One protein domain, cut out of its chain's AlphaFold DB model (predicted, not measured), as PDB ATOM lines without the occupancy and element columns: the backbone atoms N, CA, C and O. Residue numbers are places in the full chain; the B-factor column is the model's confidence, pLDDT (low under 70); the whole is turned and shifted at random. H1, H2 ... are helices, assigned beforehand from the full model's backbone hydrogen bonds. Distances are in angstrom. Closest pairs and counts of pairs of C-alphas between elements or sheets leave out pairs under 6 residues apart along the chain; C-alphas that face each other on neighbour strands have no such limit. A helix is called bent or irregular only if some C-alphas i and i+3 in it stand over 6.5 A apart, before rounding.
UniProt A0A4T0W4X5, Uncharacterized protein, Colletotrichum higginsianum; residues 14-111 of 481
ATOM      1  N   LEU A  14     176.049 180.466 108.449       53.78
ATOM      2  CA  LEU A  14     176.345 181.070 109.751       53.78
ATOM      3  C   LEU A  14     177.538 182.026 109.596       53.78
ATOM      4  O   LEU A  14     178.670 181.645 109.884       53.78
ATOM      5  N   PRO A  15     177.329 183.263 109.096       50.00
ATOM      6  CA  PRO A  15     178.435 184.170 108.815       50.00
ATOM      7  C   PRO A  15     178.647 185.253 109.883       50.00
ATOM      8  O   PRO A  15     179.451 186.150 109.663       50.00
ATOM      9  N   SER A  16     177.952 185.232 111.027       70.69
ATOM     10  CA  SER A  16     177.976 186.388 111.934       70.69
ATOM     11  C   SER A  16     179.273 186.475 112.760       70.69
ATOM     12  O   SER A  16     179.936 187.506 112.721       70.69
ATOM     13  N   PHE A  17     179.695 185.398 113.436       87.56
ATOM     14  CA  PHE A  17     180.907 185.412 114.278       87.56
ATOM     15  C   PHE A  17     182.225 185.187 113.512       87.56
ATOM     16  O   PHE A  17     183.298 185.524 114.006       87.56
ATOM     17  N   GLY A  18     182.176 184.645 112.289       85.38
ATOM     18  CA  GLY A  18     183.376 184.439 111.464       85.38
ATOM     19  C   GLY A  18     184.126 185.745 111.180       85.38
ATOM     20  O   GLY A  18     185.341 185.799 111.330       85.38
ATOM     21  N   ALA A  19     183.392 186.826 110.903       87.12
ATOM     22  CA  ALA A  19     183.975 188.152 110.699       87.12
ATOM     23  C   ALA A  19     184.650 188.710 111.967       87.12
ATOM     24  O   ALA A  19     185.685 189.366 111.874       87.12
ATOM     25  N   ASP A  20     184.105 188.423 113.157       90.38
ATOM     26  CA  ASP A  20     184.740 188.793 114.429       90.38
ATOM     27  C   ASP A  20     186.051 188.017 114.628       90.38
ATOM     28  O   ASP A  20     187.038 188.561 115.116       90.38
ATOM     29  N   VAL A  21     186.092 186.745 114.218       89.06
ATOM     30  CA  VAL A  21     187.316 185.935 114.245       89.06
ATOM     31  C   VAL A  21     188.371 186.486 113.284       89.06
ATOM     32  O   VAL A  21     189.537 186.584 113.669       89.06
ATOM     33  N   ASP A  22     187.979 186.872 112.071       89.75
ATOM     34  CA  ASP A  22     188.883 187.490 111.096       89.75
ATOM     35  C   ASP A  22     189.446 188.814 111.628       89.75
ATOM     36  O   ASP A  22     190.656 189.035 111.574       89.75
ATOM     37  N   PHE A  23     188.601 189.638 112.255       90.75
ATOM     38  CA  PHE A  23     189.014 190.868 112.936       90.75
ATOM     39  C   PHE A  23     190.027 190.604 114.064       90.75
ATOM     40  O   PHE A  23     191.050 191.285 114.171       90.75
ATOM     41  N   LEU A  24     189.801 189.574 114.889       89.81
ATOM     42  CA  LEU A  24     190.745 189.177 115.939       89.81
ATOM     43  C   LEU A  24     192.085 188.683 115.364       89.81
ATOM     44  O   LEU A  24     193.133 188.888 115.986       89.81
ATOM     45  N   ASN A  25     192.074 188.071 114.178       87.94
ATOM     46  CA  ASN A  25     193.267 187.549 113.510       87.94
ATOM     47  C   ASN A  25     194.035 188.611 112.700       87.94
ATOM     48  O   ASN A  25     195.215 188.403 112.419       87.94
ATOM     49  N   ASP A  26     193.413 189.738 112.344       89.44
ATOM     50  CA  ASP A  26     194.027 190.754 111.485       89.44
ATOM     51  C   ASP A  26     195.199 191.463 112.195       89.44
ATOM     52  O   ASP A  26     194.979 192.177 113.179       89.44
ATOM     53  N   PRO A  27     196.458 191.309 111.742       86.81
ATOM     54  CA  PRO A  27     197.606 191.957 112.374       86.81
ATOM     55  C   PRO A  27     197.588 193.491 112.261       86.81
ATOM     56  O   PRO A  27     198.336 194.145 112.986       86.81
ATOM     57  N   ALA A  28     196.769 194.069 111.375       89.75
ATOM     58  CA  ALA A  28     196.627 195.513 111.220       89.75
ATOM     59  C   ALA A  28     195.729 196.155 112.293       89.75
ATOM     60  O   ALA A  28     195.823 197.363 112.516       89.75
ATOM     61  N   VAL A  29     194.883 195.371 112.972       89.25
ATOM     62  CA  VAL A  29     193.973 195.870 114.011       89.25
ATOM     63  C   VAL A  29     194.726 196.059 115.341       89.25
ATOM     64  O   VAL A  29     195.340 195.103 115.834       89.25
ATOM     65  N   PRO A  30     194.675 197.255 115.967       88.50
ATOM     66  CA  PRO A  30     195.344 197.527 117.239       88.50
ATOM     67  C   PRO A  30     194.896 196.609 118.383       88.50
ATOM     68  O   PRO A  30     193.731 196.235 118.491       88.50
ATOM     69  N   TYR A  31     195.811 196.309 119.312       86.38
ATOM     70  CA  TYR A  31     195.512 195.457 120.470       86.38
ATOM     71  C   TYR A  31     194.340 195.970 121.314       86.38
ATOM     72  O   TYR A  31     193.488 195.176 121.698       86.38
ATOM     73  N   GLU A  32     194.258 197.277 121.577       83.12
ATOM     74  CA  GLU A  32     193.174 197.844 122.395       83.12
ATOM     75  C   GLU A  32     191.786 197.598 121.775       83.12
ATOM     76  O   GLU A  32     190.813 197.409 122.503       83.12
ATOM     77  N   GLU A  33     191.701 197.491 120.445       83.75
ATOM     78  CA  GLU A  33     190.459 197.160 119.740       83.75
ATOM     79  C   GLU A  33     190.113 195.665 119.804       83.75
ATOM     80  O   GLU A  33     188.948 195.301 119.703       83.75
ATOM     81  N   LYS A  34     191.095 194.786 120.035       90.06
ATOM     82  CA  LYS A  34     190.869 193.341 120.245       90.06
ATOM     83  C   LYS A  34     190.644 192.991 121.712       90.06
ATOM     84  O   LYS A  34     189.933 192.042 122.038       90.06
ATOM     85  N   LYS A  35     191.262 193.755 122.611       90.31
ATOM     86  CA  LYS A  35     191.288 193.520 124.055       90.31
ATOM     87  C   LYS A  35     189.889 193.471 124.653       90.31
ATOM     88  O   LYS A  35     189.577 192.513 125.349       90.31
ATOM     89  N   TRP A  36     189.036 194.446 124.331       90.00
ATOM     90  CA  TRP A  36     187.672 194.475 124.865       90.00
ATOM     91  C   TRP A  36     186.851 193.260 124.404       90.00
ATOM     92  O   TRP A  36     186.033 192.752 125.167       90.00
ATOM     93  N   MET A  37     187.098 192.747 123.190       92.94
ATOM     94  CA  MET A  37     186.443 191.536 122.691       92.94
ATOM     95  C   MET A  37     186.905 190.305 123.472       92.94
ATOM     96  O   MET A  37     186.075 189.495 123.880       92.94
ATOM     97  N   PHE A  38     188.210 190.166 123.729       93.81
ATOM     98  CA  PHE A  38     188.726 189.078 124.564       93.81
ATOM     99  C   PHE A  38     188.205 189.156 125.999       93.81
ATOM    100  O   PHE A  38     187.787 188.130 126.531       93.81
ATOM    101  N   ASP A  39     188.150 190.354 126.590       90.31
ATOM    102  CA  ASP A  39     187.562 190.569 127.915       90.31
ATOM    103  C   ASP A  39     186.114 190.073 127.959       90.31
ATOM    104  O   ASP A  39     185.755 189.283 128.829       90.31
ATOM    105  N   VAL A  40     185.297 190.464 126.981       92.00
ATOM    106  CA  VAL A  40     183.897 190.033 126.897       92.00
ATOM    107  C   VAL A  40     183.788 188.521 126.721       92.00
ATOM    108  O   VAL A  40     183.113 187.840 127.490       92.00
ATOM    109  N   LEU A  41     184.455 187.955 125.719       94.75
ATOM    110  CA  LEU A  41     184.270 186.545 125.391       94.75
ATOM    111  C   LEU A  41     184.823 185.626 126.490       94.75
ATOM    112  O   LEU A  41     184.155 184.667 126.882       94.75
ATOM    113  N   LEU A  42     186.021 185.914 127.002       94.31
ATOM    114  CA  LEU A  42     186.742 185.022 127.911       94.31
ATOM    115  C   LEU A  42     186.456 185.271 129.397       94.31
ATOM    116  O   LEU A  42     186.578 184.315 130.162       94.31
ATOM    117  N   ASN A  43     186.040 186.477 129.811       92.44
ATOM    118  CA  ASN A  43     185.654 186.741 131.207       92.44
ATOM    119  C   ASN A  43     184.138 186.774 131.421       92.44
ATOM    120  O   ASN A  43     183.673 186.394 132.494       92.44
ATOM    121  N   ASP A  44     183.361 187.218 130.431       91.88
ATOM    122  CA  ASP A  44     181.926 187.431 130.629       91.88
ATOM    123  C   ASP A  44     181.045 186.338 130.018       91.88
ATOM    124  O   ASP A  44     179.916 186.153 130.472       91.88
ATOM    125  N   VAL A  45     181.536 185.594 129.019       93.94
ATOM    126  CA  VAL A  45     180.745 184.541 128.357       93.94
ATOM    127  C   VAL A  45     181.224 183.137 128.718       93.94
ATOM    128  O   VAL A  45     180.473 182.369 129.328       93.94
ATOM    129  N   VAL A  46     182.471 182.803 128.366       94.69
ATOM    130  CA  VAL A  46     183.068 181.466 128.550       94.69
ATOM    131  C   VAL A  46     182.983 180.932 129.986       94.69
ATOM    132  O   VAL A  46     182.642 179.754 130.131       94.69
ATOM    133  N   PRO A  47     183.208 181.728 131.053       95.06
ATOM    134  CA  PRO A  47     183.195 181.208 132.422       95.06
ATOM    135  C   PRO A  47     181.836 180.689 132.893       95.06
ATOM    136  O   PRO A  47     181.768 179.952 133.872       95.06
ATOM    137  N   TYR A  48     180.754 181.058 132.205       94.06
ATOM    138  CA  TYR A  48     179.401 180.638 132.563       94.06
ATOM    139  C   TYR A  48     178.956 179.356 131.862       94.06
ATOM    140  O   TYR A  48     177.837 178.897 132.090       94.06
ATOM    141  N   ARG A  49     179.808 178.753 131.027       92.19
ATOM    142  CA  ARG A  49     179.523 177.449 130.430       92.19
ATOM    143  C   ARG A  49     179.447 176.373 131.515       92.19
ATOM    144  O   ARG A  49     180.323 176.281 132.373       92.19
ATOM    145  N   TYR A  50     178.442 175.505 131.443       88.00
ATOM    146  CA  TYR A  50     178.339 174.374 132.360       88.00
ATOM    147  C   TYR A  50     179.510 173.402 132.161       88.00
ATOM    148  O   TYR A  50     179.783 172.939 131.053       88.00
ATOM    149  N   HIS A  51     180.206 173.079 133.252       81.06
ATOM    150  CA  HIS A  51     181.329 172.134 133.242       81.06
ATOM    151  C   HIS A  51     180.885 170.667 133.365       81.06
ATOM    152  O   HIS A  51     181.669 169.759 133.099       81.06
ATOM    153  N   THR A  52     179.629 170.433 133.747       79.50
ATOM    154  CA  THR A  52     178.989 169.114 133.848       79.50
ATOM    155  C   THR A  52     177.985 168.926 132.716       79.50
ATOM    156  O   THR A  52     177.416 169.906 132.246       79.50
ATOM    157  N   GLU A  53     177.755 167.690 132.269       71.94
ATOM    158  CA  GLU A  53     176.814 167.433 131.174       71.94
ATOM    159  C   GLU A  53     175.373 167.872 131.518       71.94
ATOM    160  O   GLU A  53     174.912 167.601 132.629       71.94
ATOM    161  N   PRO A  54     174.655 168.526 130.581       78.50
ATOM    162  CA  PRO A  54     175.120 168.945 129.255       78.50
ATOM    163  C   PRO A  54     176.066 170.161 129.335       78.50
ATOM    164  O   PRO A  54     175.736 171.177 129.943       78.50
ATOM    165  N   ARG A  55     177.242 170.074 128.689       86.12
ATOM    166  CA  ARG A  55     178.300 171.112 128.695       86.12
ATOM    167  C   ARG A  55     177.971 172.284 127.762       86.12
ATOM    168  O   ARG A  55     178.749 172.621 126.864       86.12
ATOM    169  N   VAL A  56     176.788 172.861 127.949       91.69
ATOM    170  CA  VAL A  56     176.216 173.946 127.144       91.69
ATOM    171  C   VAL A  56     176.407 175.300 127.822       91.69
ATOM    172  O   VAL A  56     176.801 175.389 128.987       91.69
ATOM    173  N   PHE A  57     176.157 176.368 127.075       93.50
ATOM    174  CA  PHE A  57     176.092 177.719 127.617       93.50
ATOM    175  C   PHE A  57     174.665 178.006 128.124       93.50
ATOM    176  O   PHE A  57     173.707 177.472 127.557       93.50
ATOM    177  N   PRO A  58     174.496 178.839 129.166       93.88
ATOM    178  CA  PRO A  58     173.210 179.430 129.526       93.88
ATOM    179  C   PRO A  58     172.524 180.086 128.326       93.88
ATOM    180  O   PRO A  58     173.185 180.503 127.378       93.88
ATOM    181  N   GLU A  59     171.199 180.221 128.368       93.25
ATOM    182  CA  GLU A  59     170.458 180.933 127.321       93.25
ATOM    183  C   GLU A  59     170.934 182.383 127.159       93.25
ATOM    184  O   GLU A  59     171.356 183.020 128.123       93.25
ATOM    185  N   ILE A  60     170.780 182.955 125.960       92.50
ATOM    186  CA  ILE A  60     171.223 184.326 125.657       92.50
ATOM    187  C   ILE A  60     170.658 185.379 126.633       92.50
ATOM    188  O   ILE A  60     171.344 186.339 126.984       92.50
ATOM    189  N   ASN A  61     169.450 185.158 127.166       91.44
ATOM    190  CA  ASN A  61     168.804 186.015 128.169       91.44
ATOM    191  C   ASN A  61     169.606 186.148 129.477       91.44
ATOM    192  O   ASN A  61     169.538 187.184 130.148       91.44
ATOM    193  N   PHE A  62     170.383 185.121 129.836       93.94
ATOM    194  CA  PHE A  62     171.301 185.177 130.970       93.94
ATOM    195  C   PHE A  62     172.356 186.268 130.756       93.94
ATOM    196  O   PHE A  62     172.557 187.107 131.632       93.94
ATOM    197  N   TYR A  63     172.965 186.313 129.568       92.62
ATOM    198  CA  TYR A  63     174.003 187.288 129.235       92.62
ATOM    199  C   TYR A  63     173.452 188.706 129.067       92.62
ATOM    200  O   TYR A  63     174.110 189.654 129.490       92.62
ATOM    201  N   ILE A  64     172.223 188.850 128.553       89.00
ATOM    202  CA  ILE A  64     171.503 190.137 128.540       89.00
ATOM    203  C   ILE A  64     171.406 190.701 129.963       89.00
ATOM    204  O   ILE A  64     171.684 191.875 130.189       89.00
ATOM    205  N   THR A  65     171.060 189.854 130.935       90.62
ATOM    206  CA  THR A  65     170.951 190.265 132.342       90.62
ATOM    207  C   THR A  65     172.324 190.538 132.959       90.62
ATOM    208  O   THR A  65     172.502 191.540 133.649       90.62
ATOM    209  N   LEU A  66     173.300 189.662 132.706       89.62
ATOM    210  CA  LEU A  66     174.651 189.762 133.258       89.62
ATOM    211  C   LEU A  66     175.355 191.058 132.827       89.62
ATOM    212  O   LEU A  66     176.041 191.687 133.632       89.62
ATOM    213  N   LEU A  67     175.176 191.459 131.566       89.25
ATOM    214  CA  LEU A  67     175.909 192.566 130.946       89.25
ATOM    215  C   LEU A  67     175.113 193.871 130.882       89.25
ATOM    216  O   LEU A  67     175.631 194.872 130.390       89.25
ATOM    217  N   TYR A  68     173.902 193.889 131.445       85.50
ATOM    218  CA  TYR A  68     172.990 195.035 131.426       85.50
ATOM    219  C   TYR A  68     173.628 196.334 131.946       85.50
ATOM    220  O   TYR A  68     173.445 197.396 131.362       85.50
ATOM    221  N   ASN A  69     174.430 196.249 133.014       84.25
ATOM    222  CA  ASN A  69     175.039 197.418 133.661       84.25
ATOM    223  C   ASN A  69     176.375 197.865 133.035       84.25
ATOM    224  O   ASN A  69     177.020 198.767 133.573       84.25
ATOM    225  N   ARG A  70     176.840 197.239 131.943       84.12
ATOM    226  CA  ARG A  70     178.065 197.691 131.270       84.12
ATOM    227  C   ARG A  70     177.796 198.952 130.457       84.12
ATOM    228  O   ARG A  70     176.809 199.042 129.736       84.12
ATOM    229  N   SER A  71     178.711 199.913 130.540       79.88
ATOM    230  CA  SER A  71     178.601 201.218 129.873       79.88
ATOM    231  C   SER A  71     178.556 201.136 128.342       79.88
ATOM    232  O   SER A  71     178.031 202.041 127.705       79.88
ATOM    233  N   ASN A  72     179.074 200.057 127.756       84.50
ATOM    234  CA  ASN A  72     179.080 199.755 126.322       84.50
ATOM    235  C   ASN A  72     178.222 198.518 125.980       84.50
ATOM    236  O   ASN A  72     178.555 197.749 125.077       84.50
ATOM    237  N   SER A  73     177.124 198.300 126.713       83.38
ATOM    238  CA  SER A  73     176.264 197.118 126.564       83.38
ATOM    239  C   SER A  73     175.741 196.921 125.137       83.38
ATOM    240  O   SER A  73     175.725 195.792 124.662       83.38
ATOM    241  N   SER A  74     175.385 197.983 124.410       78.69
ATOM    242  CA  SER A  74     174.887 197.885 123.028       78.69
ATOM    243  C   SER A  74     175.905 197.259 122.061       78.69
ATOM    244  O   SER A  74     175.551 196.382 121.274       78.69
ATOM    245  N   GLU A  75     177.172 197.665 122.147       81.75
ATOM    246  CA  GLU A  75     178.269 197.154 121.313       81.75
ATOM    247  C   GLU A  75     178.673 195.734 121.731       81.75
ATOM    248  O   GLU A  75     178.816 194.842 120.889       81.75
ATOM    249  N   ILE A  76     178.769 195.498 123.044       89.94
ATOM    250  CA  ILE A  76     179.081 194.189 123.626       89.94
ATOM    251  C   ILE A  76     178.022 193.156 123.248       89.94
ATOM    252  O   ILE A  76     178.364 192.046 122.840       89.94
ATOM    253  N   MET A  77     176.739 193.501 123.366       90.75
ATOM    254  CA  MET A  77     175.658 192.554 123.119       90.75
ATOM    255  C   MET A  77     175.660 192.068 121.671       90.75
ATOM    256  O   MET A  77     175.404 190.890 121.444       90.75
ATOM    257  N   GLY A  78     176.025 192.918 120.705       89.81
ATOM    258  CA  GLY A  78     176.200 192.490 119.319       89.81
ATOM    259  C   GLY A  78     177.216 191.349 119.183       89.81
ATOM    260  O   GLY A  78     176.917 190.340 118.547       89.81
ATOM    261  N   LEU A  79     178.386 191.483 119.814       92.31
ATOM    262  CA  LEU A  79     179.427 190.449 119.828       92.31
ATOM    263  C   LEU A  79     178.972 189.183 120.573       92.31
ATOM    264  O   LEU A  79     179.160 188.069 120.084       92.31
ATOM    265  N   VAL A  80     178.348 189.351 121.742       94.00
ATOM    266  CA  VAL A  80     177.872 188.242 122.582       94.00
ATOM    267  C   VAL A  80     176.815 187.416 121.861       94.00
ATOM    268  O   VAL A  80     176.892 186.195 121.906       94.00
ATOM    269  N   TRP A  81     175.867 188.049 121.166       92.62
ATOM    270  CA  TRP A  81     174.851 187.345 120.381       92.62
ATOM    271  C   TRP A  81     175.478 186.464 119.298       92.62
ATOM    272  O   TRP A  81     175.157 185.281 119.219       92.62
ATOM    273  N   ARG A  82     176.409 187.015 118.509       93.12
ATOM    274  CA  ARG A  82     177.070 186.278 117.420       93.12
ATOM    275  C   ARG A  82     177.908 185.120 117.951       93.12
ATOM    276  O   ARG A  82     177.814 184.004 117.440       93.12
ATOM    277  N   PHE A  83     178.685 185.358 119.007       94.38
ATOM    278  CA  PHE A  83     179.467 184.302 119.642       94.38
ATOM    279  C   PHE A  83     178.579 183.226 120.273       94.38
ATOM    280  O   PHE A  83     178.848 182.043 120.086       94.38
ATOM    281  N   HIS A  84     177.525 183.619 120.995       94.25
ATOM    282  CA  HIS A  84     176.605 182.702 121.671       94.25
ATOM    283  C   HIS A  84     175.863 181.807 120.684       94.25
ATOM    284  O   HIS A  84     175.814 180.600 120.903       94.25
ATOM    285  N   GLU A  85     175.349 182.366 119.589       91.19
ATOM    286  CA  GLU A  85     174.685 181.611 118.524       91.19
ATOM    287  C   GLU A  85     175.622 180.537 117.946       91.19
ATOM    288  O   GLU A  85     175.266 179.358 117.877       91.19
ATOM    289  N   PHE A  86     176.859 180.927 117.626       92.94
ATOM    290  CA  PHE A  86     177.883 180.029 117.102       92.94
ATOM    291  C   PHE A  86     178.293 178.938 118.106       92.94
ATOM    292  O   PHE A  86     178.256 177.743 117.793       92.94
ATOM    293  N   ILE A  87     178.677 179.326 119.326       92.75
ATOM    294  CA  ILE A  87     179.262 178.402 120.301       92.75
ATOM    295  C   ILE A  87     178.206 177.521 120.974       92.75
ATOM    296  O   ILE A  87     178.513 176.383 121.316       92.75
ATOM    297  N   SER A  88     176.962 177.991 121.133       91.56
ATOM    298  CA  SER A  88     175.872 177.193 121.715       91.56
ATOM    299  C   SER A  88     175.438 176.073 120.779       91.56
ATOM    300  O   SER A  88     175.249 174.947 121.239       91.56
ATOM    301  N   MET A  89     175.344 176.344 119.471       88.88
ATOM    302  CA  MET A  89     175.079 175.309 118.469       88.88
ATOM    303  C   MET A  89     176.169 174.228 118.503       88.88
ATOM    304  O   MET A  89     175.872 173.033 118.517       88.88
ATOM    305  N   MET A  90     177.434 174.646 118.575       89.00
ATOM    306  CA  MET A  90     178.564 173.724 118.653       89.00
ATOM    307  C   MET A  90     178.592 172.953 119.976       89.00
ATOM    308  O   MET A  90     178.801 171.749 119.975       89.00
ATOM    309  N   ALA A  91     178.329 173.607 121.107       91.00
ATOM    310  CA  ALA A  91     178.330 172.967 122.419       91.00
ATOM    311  C   ALA A  91     177.195 171.943 122.586       91.00
ATOM    312  O   ALA A  91     177.378 170.958 123.300       91.00
ATOM    313  N   ALA A  92     176.050 172.162 121.931       88.06
ATOM    314  CA  ALA A  92     174.917 171.241 121.947       88.06
ATOM    315  C   ALA A  92     175.168 169.978 121.106       88.06
ATOM    316  O   ALA A  92     174.825 168.881 121.541       88.06
ATOM    317  N   ASN A  93     175.784 170.124 119.928       87.50
ATOM    318  CA  ASN A  93     175.978 169.015 118.985       87.50
ATOM    319  C   ASN A  93     177.342 168.317 119.146       87.50
ATOM    320  O   ASN A  93     177.440 167.098 119.019       87.50
ATOM    321  N   HIS A  94     178.392 169.083 119.456       90.31
ATOM    322  CA  HIS A  94     179.793 168.655 119.490       90.31
ATOM    323  C   HIS A  94     180.553 169.317 120.665       90.31
ATOM    324  O   HIS A  94     181.429 170.164 120.467       90.31
ATOM    325  N   PRO A  95     180.273 168.941 121.930       89.19
ATOM    326  CA  PRO A  95     180.809 169.637 123.107       89.19
ATOM    327  C   PRO A  95     182.343 169.628 123.210       89.19
ATOM    328  O   PRO A  95     182.908 170.555 123.791       89.19
ATOM    329  N   ALA A  96     183.007 168.610 122.648       88.31
ATOM    330  CA  ALA A  96     184.466 168.529 122.570       88.31
ATOM    331  C   ALA A  96     185.065 169.484 121.519       88.31
ATOM    332  O   ALA A  96     186.168 169.988 121.710       88.31
ATOM    333  N   GLU A  97     184.348 169.772 120.432       90.12
ATOM    334  CA  GLU A  97     184.772 170.769 119.438       90.12
ATOM    335  C   GLU A  97     184.618 172.184 120.002       90.12
ATOM    336  O   GLU A  97     185.510 173.017 119.845       90.12
ATOM    337  N   ALA A  98     183.557 172.430 120.779       90.94
ATOM    338  CA  ALA A  98     183.405 173.683 121.515       90.94
ATOM    339  C   ALA A  98     184.562 173.922 122.507       90.94
ATOM    340  O   ALA A  98     185.033 175.052 122.631       90.94
ATOM    341  N   ASP A  99     185.074 172.872 123.171       90.56
ATOM    342  CA  ASP A  99     186.279 172.973 124.014       90.56
ATOM    343  C   ASP A  99     187.501 173.431 123.201       90.56
ATOM    344  O   ASP A  99     188.241 174.315 123.634       90.56
ATOM    345  N   GLN A 100     187.698 172.860 122.007       91.94
ATOM    346  CA  GLN A 100     188.814 173.212 121.123       91.94
ATOM    347  C   GLN A 100     188.720 174.660 120.635       91.94
ATOM    348  O   GLN A 100     189.728 175.367 120.613       91.94
ATOM    349  N   VAL A 101     187.517 175.133 120.300       91.19
ATOM    350  CA  VAL A 101     187.286 176.526 119.896       91.19
ATOM    351  C   VAL A 101     187.591 177.497 121.034       91.19
ATOM    352  O   VAL A 101     188.268 178.503 120.810       91.19
ATOM    353  N   ILE A 102     187.149 177.192 122.259       93.19
ATOM    354  CA  ILE A 102     187.438 178.014 123.443       93.19
ATOM    355  C   ILE A 102     188.945 178.039 123.720       93.19
ATOM    356  O   ILE A 102     189.511 179.114 123.921       93.19
ATOM    357  N   ALA A 103     189.616 176.886 123.661       92.31
ATOM    358  CA  ALA A 103     191.067 176.805 123.822       92.31
ATOM    359  C   ALA A 103     191.811 177.603 122.735       92.31
ATOM    360  O   ALA A 103     192.766 178.324 123.028       92.31
ATOM    361  N   GLY A 104     191.344 177.546 121.484       91.44
ATOM    362  CA  GLY A 104     191.881 178.344 120.382       91.44
ATOM    363  C   GLY A 104     191.655 179.849 120.558       91.44
ATOM    364  O   GLY A 104     192.495 180.656 120.161       91.44
ATOM    365  N   LEU A 105     190.540 180.259 121.171       92.69
ATOM    366  CA  LEU A 105     190.286 181.658 121.522       92.69
ATOM    367  C   LEU A 105     191.214 182.137 122.649       92.69
ATOM    368  O   LEU A 105     191.791 183.215 122.538       92.69
ATOM    369  N   GLN A 106     191.426 181.317 123.683       92.62
ATOM    370  CA  GLN A 106     192.371 181.605 124.768       92.62
ATOM    371  C   GLN A 106     193.810 181.728 124.255       92.62
ATOM    372  O   GLN A 106     194.519 182.662 124.622       92.62
ATOM    373  N   LEU A 107     194.236 180.822 123.368       89.88
ATOM    374  CA  LEU A 107     195.566 180.876 122.762       89.88
ATOM    375  C   LEU A 107     195.770 182.160 121.946       89.88
ATOM    376  O   LEU A 107     196.820 182.792 122.055       89.88
ATOM    377  N   ARG A 108     194.750 182.577 121.183       88.81
ATOM    378  CA  ARG A 108     194.763 183.844 120.436       88.81
ATOM    379  C   ARG A 108     194.828 185.067 121.342       88.81
ATOM    380  O   ARG A 108     195.574 186.001 121.049       88.81
ATOM    381  N   ALA A 109     194.084 185.057 122.444       89.81
ATOM    382  CA  ALA A 109     194.129 186.132 123.426       89.81
ATOM    383  C   ALA A 109     195.542 186.268 124.016       89.81
ATOM    384  O   ALA A 109     196.104 187.365 124.024       89.81
ATOM    385  N   MET A 110     196.171 185.143 124.377       88.50
ATOM    386  CA  MET A 110     197.552 185.118 124.869       88.50
ATOM    387  C   MET A 110     198.559 185.631 123.836       88.50
ATOM    388  O   MET A 110     199.428 186.428 124.188       88.50
ATOM    389  N   SER A 111     198.435 185.251 122.558       86.19
ATOM    390  CA  SER A 111     199.327 185.770 121.508       86.19
ATOM    391  C   SER A 111     199.147 187.267 121.245       86.19
ATOM    392  O   SER A 111     200.076 187.914 120.771       86.19
TER     393      SER A 111
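What this domain is: This is residues 14 to 111 of the 481 residues of an uncharacterized protein of Colletotrichum higginsianum (UniProt A0A4T0W4X5). Two long helices, H4 and H5, meet near residues 91 and 98 as a V; H1 spans the gap between its arms on one side, and H2 crosses it on the other, while short H3 folds against H4 as a helical hairpin. H4 is the core piece, touching the four others. The printed part has 98 residues with five named helices, H1 to H5 in order, and no named strand: all helix, mostly crossed. It is compact, with a radius of gyration of the C-alphas of 13.1 A and spans of 39 by 29 by 24 A.

How they stand to each other: Start with H1, residues 16 to 25: it touches residues 79 to 86 of the hub H4, residues 73 to 93, about perpendicular at 75 degrees, closest at the C-alphas of Phe 17 and Arg 82, 5.0 A. Next, H2, residues 31 to 48, touches H4 at a steep tilt of 51 degrees, the same way, closest at the C-alphas of Val 40 and Ile 76, 7.2 A. H3, residues 60 to 67, forms a hairpin with H4, at a steep tilt of 39 degrees; the closest C-alphas, of Leu 67 and Ser 73, are 6.3 A apart. H5, residues 95 to 111, forms another with H4, at a steep tilt of 42 degrees, closest at the C-alphas of Ala 91 and Ala 98, 5.2 A. Residues 102 to 109 of H5 touch H2, opposite ways at a shallow tilt of 32 degrees, only just short of steep; the closest C-alphas, of Phe 38 and Ala 109, are 6.3 A apart. H3 is apart from H1 and H5. Every O i to N i+4 pair is within hydrogen-bond range in H3 and H5; 5 of 6 are in H1, 8 of 14 in H2 and 15 of 17 in H4.

Where its parts are: Find C-alpha 16 at (177.976, 186.388, 111.934), where H1 begins; it is 15.4 A long. H2, 25.0 A, is only just irregular: C-alphas 44 and 47 are 6.6 A apart. H3 is 10.9 A long; H4, 29.1 A, has a kink of 29 degrees near residue 83. H5, 24.6 A, ends at C-alpha 111, (199.327, 185.770, 121.508).

The domain as a whole: The two C-alphas farthest apart, of Ala 28 and Glu 53, are 39.7 A apart. The printed part has no cut; the link from H2 to H3 is long, with 11 residues, and the others are tight. The mean pLDDT of the printed part is 88.5; look for values under 70 at residues 14 to 15.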